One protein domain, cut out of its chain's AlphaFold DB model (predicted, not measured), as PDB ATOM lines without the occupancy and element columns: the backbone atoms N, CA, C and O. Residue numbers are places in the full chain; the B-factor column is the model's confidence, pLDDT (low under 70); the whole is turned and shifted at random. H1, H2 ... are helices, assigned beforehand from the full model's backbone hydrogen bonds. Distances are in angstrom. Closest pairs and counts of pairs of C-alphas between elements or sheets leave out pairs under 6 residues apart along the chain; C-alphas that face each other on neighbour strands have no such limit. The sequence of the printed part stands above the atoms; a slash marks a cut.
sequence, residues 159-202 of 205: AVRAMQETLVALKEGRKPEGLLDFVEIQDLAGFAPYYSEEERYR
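This is residues 159 to 202 of the 205 residues of a protein of Rhodospirillaceae bacterium (UniProt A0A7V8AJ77). Three helices are strung out one after another along an extended chain, with no shared core. H1 stands across one end of the long axis, a stretch without a named element, residues 172 to 181, leads away from it to the short H2, and H3 runs on along the long axis to the other end. The printed part has 44 residues with three named helices, in the order H1, H2, H3, and no named strand; the class is all helix, with 31 residues in the helices. The whole is extended, a rod with a radius of gyration of the C-alphas of 16.0 A and spans of 47 by 19 by 12 A.

H1, residues 159 to 171, touches no helix. It is apart from H2, residues 182 to 188, and from H3, residues 191 to 201. H2 and H3 are close but not clearly touching, with 1 pair of C-alphas within 8 A, the closest being those of Gln 186 and Ala 192, 7.6 A apart. Their lines are about perpendicular, at 73 degrees. In H1 and H2 every O i to N i+4 pair is within hydrogen-bond range; in H3 5 of 7 are.

H1 begins at C-alpha 159 (46.034, -12.295, 29.672) and is 18.4 A long from first to last C-alpha. H2 begins at C-alpha 182 (28.343, -16.548, 33.416) and is 9.9 A long. H3 is 15.6 A long and ends at C-alpha 201 (10.605, -3.539, 19.759).

The two C-alphas farthest apart are those of Glu 172 and Tyr 201, 47.4 A. The printed part has no cut. The link from H1 to H2, 10 residues, is short, and the link from H2 to H3, 2 residues, is tight. Residues 184 to 190, of which 184 to 188 belong to H2, stand free, as do residues 193 to 202, of which 193 to 201 belong to H3. The mean pLDDT of the printed part is 94.6, and no printed residue is under 70.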
ATOM      1  N   ALA A 159      46.943 -11.405  30.387       96.06
ATOM      2  CA  ALA A 159      46.034 -12.295  29.672       96.06
ATOM      3  C   ALA A 159      46.718 -13.604  29.248       96.06
ATOM      4  O   ALA A 159      46.178 -14.686  29.469       96.06
ATOM      5  N   VAL A 160      47.927 -13.528  28.676       97.12
ATOM      6  CA  VAL A 160      48.702 -14.714  28.278       97.12
ATOM      7  C   VAL A 160      48.976 -15.613  29.474       97.12
ATOM      8  O   VAL A 160      48.808 -16.829  29.368       97.12
ATOM      9  N   ARG A 161      49.336 -15.034  30.623       96.50
ATOM     10  CA  ARG A 161      49.565 -15.797  31.849       96.50
ATOM     11  C   ARG A 161      48.303 -16.537  32.305       96.50
ATOM     12  O   ARG A 161      48.371 -17.745  32.525       96.50
ATOM     13  N   ALA A 162      47.164 -15.850  32.371       96.94
ATOM     14  CA  ALA A 162      45.891 -16.450  32.775       96.94
ATOM     15  C   ALA A 162      45.446 -17.572  31.816       96.94
ATOM     16  O   ALA A 162      45.012 -18.643  32.248       96.94
ATOM     17  N   MET A 163      45.617 -17.365  30.505       97.69
ATOM     18  CA  MET A 163      45.348 -18.390  29.491       97.69
ATOM     19  C   MET A 163      46.239 -19.624  29.684       97.69
ATOM     20  O   MET A 163      45.745 -20.749  29.639       97.69
ATOM     21  N   GLN A 164      47.538 -19.437  29.933       97.62
ATOM     22  CA  GLN A 164      48.473 -20.542  30.167       97.62
ATOM     23  C   GLN A 164      48.107 -21.355  31.414       97.62
ATOM     24  O   GLN A 164      48.048 -22.582  31.342       97.62
ATOM     25  N   GLU A 165      47.825 -20.693  32.537       97.12
ATOM     26  CA  GLU A 165      47.439 -21.356  33.790       97.12
ATOM     27  C   GLU A 165      46.130 -22.143  33.638       97.12
ATOM     28  O   GLU A 165      46.039 -23.298  34.068       97.12
ATOM     29  N   THR A 166      45.155 -21.566  32.931       97.62
ATOM     30  CA  THR A 166      43.883 -22.222  32.605       97.62
ATOM     31  C   THR A 166      44.098 -23.483  31.766       97.62
ATOM     32  O   THR A 166      43.571 -24.547  32.093       97.62
ATOM     33  N   LEU A 167      44.908 -23.401  30.703       97.94
ATOM     34  CA  LEU A 167      45.199 -24.543  29.830       97.94
ATOM     35  C   LEU A 167      45.952 -25.664  30.562       97.94
ATOM     36  O   LEU A 167      45.690 -26.839  30.305       97.94
ATOM     37  N   VAL A 168      46.852 -25.322  31.491       97.75
ATOM     38  CA  VAL A 168      47.536 -26.305  32.349       97.75
ATOM     39  C   VAL A 168      46.537 -27.028  33.252       97.75
ATOM     40  O   VAL A 168      46.544 -28.257  33.289       97.75
ATOM     41  N   ALA A 169      45.639 -26.298  33.923       97.69
ATOM     42  CA  ALA A 169      44.610 -26.907  34.768       97.69
ATOM     43  C   ALA A 169      43.712 -27.873  33.978       97.69
ATOM     44  O   ALA A 169      43.523 -29.016  34.399       97.69
ATOM     45  N   LEU A 170      43.242 -27.459  32.795       97.75
ATOM     46  CA  LEU A 170      42.429 -28.307  31.917       97.75
ATOM     47  C   LEU A 170      43.171 -29.578  31.485       97.75
ATOM     48  O   LEU A 170      42.599 -30.666  31.529       97.75
ATOM     49  N   LYS A 171      44.452 -29.459  31.108       98.12
ATOM     50  CA  LYS A 171      45.288 -30.604  30.712       98.12
ATOM     51  C   LYS A 171      45.448 -31.629  31.841       98.12
ATOM     52  O   LYS A 171      45.551 -32.821  31.569       98.12
ATOM     53  N   GLU A 172      45.469 -31.175  33.088       97.94
ATOM     54  CA  GLU A 172      45.601 -32.016  34.283       97.94
ATOM     55  C   GLU A 172      44.255 -32.528  34.827       97.94
ATOM     56  O   GLU A 172      44.229 -33.218  35.843       97.94
ATOM     57  N   GLY A 173      43.133 -32.200  34.176       97.38
ATOM     58  CA  GLY A 173      41.794 -32.581  34.637       97.38
ATOM     59  C   GLY A 173      41.324 -31.814  35.877       97.38
ATOM     60  O   GLY A 173      40.421 -32.269  36.578       97.38
ATOM     61  N   ARG A 174      41.929 -30.657  36.169       97.00
ATOM     62  CA  ARG A 174      41.545 -29.772  37.274       97.00
ATOM     63  C   ARG A 174      40.621 -28.667  36.771       97.00
ATOM     64  O   ARG A 174      40.780 -28.163  35.660       97.00
ATOM     65  N   LYS A 175      39.671 -28.249  37.611       93.50
ATOM     66  CA  LYS A 175      38.848 -27.063  37.341       93.50
ATOM     67  C   LYS A 175      39.748 -25.814  37.377       93.50
ATOM     68  O   LYS A 175      40.425 -25.630  38.388       93.50
ATOM     69  N   PRO A 176      39.772 -24.968  36.329       93.31
ATOM     70  CA  PRO A 176      40.504 -23.707  36.376       93.31
ATOM     71  C   PRO A 176      39.925 -22.754  37.428       93.31
ATOM     72  O   PRO A 176      38.714 -22.725  37.661       93.31
ATOM     73  N   GLU A 177      40.803 -21.974  38.046       92.31
ATOM     74  CA  GLU A 177      40.461 -20.957  39.041       92.31
ATOM     75  C   GLU A 177      40.487 -19.558  38.410       92.31
ATOM     76  O   GLU A 177      41.058 -19.371  37.337       92.31
ATOM     77  N   GLY A 178      39.857 -18.575  39.060       90.50
ATOM     78  CA  GLY A 178      39.869 -17.179  38.596       90.50
ATOM     79  C   GLY A 178      39.086 -16.918  37.303       90.50
ATOM     80  O   GLY A 178      39.314 -15.904  36.648       90.50
ATOM     81  N   LEU A 179      38.185 -17.829  36.919       93.56
ATOM     82  CA  LEU A 179      37.262 -17.612  35.809       93.56
ATOM     83  C   LEU A 179      36.133 -16.670  36.232       93.56
ATOM     84  O   LEU A 179      35.631 -16.783  37.350       93.56
ATOM     85  N   LEU A 180      35.713 -15.813  35.303       94.38
ATOM     86  CA  LEU A 180      34.475 -15.048  35.425       94.38
ATOM     87  C   LEU A 180      33.276 -15.997  35.476       94.38
ATOM     88  O   LEU A 180      33.279 -17.052  34.826       94.38
ATOM     89  N   ASP A 181      32.247 -15.620  36.225       94.56
ATOM     90  CA  ASP A 181      30.975 -16.321  36.169       94.56
ATOM     91  C   ASP A 181      30.193 -15.982  34.887       94.56
ATOM     92  O   ASP A 181      30.564 -15.124  34.081       94.56
ATOM     93  N   PHE A 182      29.114 -16.723  34.642       93.62
ATOM     94  CA  PHE A 182      28.343 -16.548  33.416       93.62
ATOM     95  C   PHE A 182      27.647 -15.182  33.340       93.62
ATOM     96  O   PHE A 182      27.531 -14.634  32.246       93.62
ATOM     97  N   VAL A 183      27.220 -14.628  34.478       94.88
ATOM     98  CA  VAL A 183      26.553 -13.322  34.536       94.88
ATOM     99  C   VAL A 183      27.554 -12.223  34.189       94.88
ATOM    100  O   VAL A 183      27.270 -11.397  33.327       94.88
ATOM    101  N   GLU A 184      28.765 -12.282  34.744       95.38
ATOM    102  CA  GLU A 184      29.855 -11.363  34.403       95.38
ATOM    103  C   GLU A 184      30.191 -11.409  32.902       95.38
ATOM    104  O   GLU A 184      30.386 -10.368  32.273       95.38
ATOM    105  N   ILE A 185      30.214 -12.602  32.292       95.12
ATOM    106  CA  ILE A 185      30.438 -12.746  30.842       95.12
ATOM    107  C   ILE A 185      29.305 -12.095  30.039       95.12
ATOM    108  O   ILE A 185      29.572 -11.421  29.042       95.12
ATOM    109  N   GLN A 186      28.049 -12.292  30.442       95.88
ATOM    110  CA  GLN A 186      26.893 -11.693  29.770       95.88
ATOM    111  C   GLN A 186      26.913 -10.165  29.857       95.88
ATOM    112  O   GLN A 186      26.672  -9.490  28.853       95.88
ATOM    113  N   ASP A 187      27.248  -9.625  31.026       94.12
ATOM    114  CA  ASP A 187      27.359  -8.186  31.244       94.12
ATOM    115  C   ASP A 187      28.477  -7.582  30.388       94.12
ATOM    116  O   ASP A 187      28.247  -6.604  29.673       94.12
ATOM    117  N   LEU A 188      29.660  -8.211  30.359       95.12
ATOM    118  CA  LEU A 188      30.775  -7.793  29.499       95.12
ATOM    119  C   LEU A 188      30.441  -7.878  28.003       95.12
ATOM    120  O   LEU A 188      30.906  -7.051  27.220       95.12
ATOM    121  N   ALA A 189      29.633  -8.859  27.599       95.56
ATOM    122  CA  ALA A 189      29.165  -9.003  26.224       95.56
ATOM    123  C   ALA A 189      28.010  -8.044  25.867       95.56
ATOM    124  O   ALA A 189      27.563  -8.031  24.720       95.56
ATOM    125  N   GLY A 190      27.529  -7.237  26.820       95.81
ATOM    126  CA  GLY A 190      26.492  -6.233  26.587       95.81
ATOM    127  C   GLY A 190      25.078  -6.806  26.483       95.81
ATOM    128  O   GLY A 190      24.229  -6.219  25.813       95.81
ATOM    129  N   PHE A 191      24.793  -7.933  27.142       94.81
ATOM    130  CA  PHE A 191      23.467  -8.560  27.091       94.81
ATOM    131  C   PHE A 191      22.389  -7.674  27.729       94.81
ATOM    132  O   PHE A 191      21.308  -7.523  27.166       94.81
ATOM    133  N   ALA A 192      22.680  -7.043  28.871       90.69
ATOM    134  CA  ALA A 192      21.729  -6.169  29.558       90.69
ATOM    135  C   ALA A 192      21.219  -4.995  28.687       90.69
ATOM    136  O   ALA A 192      20.000  -4.870  28.528       90.69
ATOM    137  N   PRO A 193      22.082  -4.153  28.070       93.75
ATOM    138  CA  PRO A 193      21.604  -3.092  27.184       93.75
ATOM    139  C   PRO A 193      20.919  -3.640  25.925       93.75
ATOM    140  O   PRO A 193      19.947  -3.042  25.471       93.75
ATOM    141  N   TYR A 194      21.367  -4.785  25.393       93.56
ATOM    142  CA  TYR A 194      20.702  -5.439  24.265       93.56
ATOM    143  C   TYR A 194      19.248  -5.807  24.588       93.56
ATOM    144  O   TYR A 194      18.351  -5.446  23.830       93.56
ATOM    145  N   TYR A 195      18.995  -6.477  25.717       92.75
ATOM    146  CA  TYR A 195      17.637  -6.874  26.100       92.75
ATOM    147  C   TYR A 195      16.739  -5.671  26.401       92.75
ATOM    148  O   TYR A 195      15.579  -5.660  25.996       92.75
ATOM    149  N   SER A 196      17.275  -4.627  27.044       92.50
ATOM    150  CA  SER A 196      16.520  -3.386  27.268       92.50
ATOM    151  C   SER A 196      16.108  -2.707  25.957       92.50
ATOM    152  O   SER A 196      15.019  -2.140  25.875       92.50
ATOM    153  N   GLU A 197      16.962  -2.759  24.933       93.00
ATOM    154  CA  GLU A 197      16.641  -2.234  23.608       93.00
ATOM    155  C   GLU A 197      15.643  -3.146  22.879       93.00
ATOM    156  O   GLU A 197      14.678  -2.654  22.300       93.00
ATOM    157  N   GLU A 198      15.810  -4.471  22.968       94.00
ATOM    158  CA  GLU A 198      14.890  -5.468  22.405       94.00
ATOM    159  C   GLU A 198      13.449  -5.263  22.903       94.00
ATOM    160  O   GLU A 198      12.504  -5.320  22.113       94.00
ATOM    161  N   GLU A 199      13.265  -4.971  24.193       92.44
ATOM    162  CA  GLU A 199      11.951  -4.711  24.793       92.44
ATOM    163  C   GLU A 199      11.203  -3.546  24.135       92.44
ATOM    164  O   GLU A 199       9.980  -3.603  24.021       92.44
ATOM    165  N   ARG A 200      11.908  -2.531  23.617       90.69
ATOM    166  CA  ARG A 200      11.282  -1.412  22.885       90.69
ATOM    167  C   ARG A 200      10.628  -1.853  21.577       90.69
ATOM    168  O   ARG A 200       9.733  -1.173  21.079       90.69
ATOM    169  N   TYR A 201      11.080  -2.975  21.021       88.25
ATOM    170  CA  TYR A 201      10.605  -3.539  19.759       88.25
ATOM    171  C   TYR A 201       9.703  -4.762  19.948       88.25
ATOM    172  O   TYR A 201       9.101  -5.236  18.982       88.25
ATOM    173  N   ARG A 202       9.549  -5.258  21.182       79.56
ATOM    174  CA  ARG A 202       8.491  -6.209  21.538       79.56
ATOM    175  C   ARG A 202       7.172  -5.444  21.584       79.56
ATOM    176  O   ARG A 202       6.772  -4.924  22.617       79.56
TER     177      ARG A 202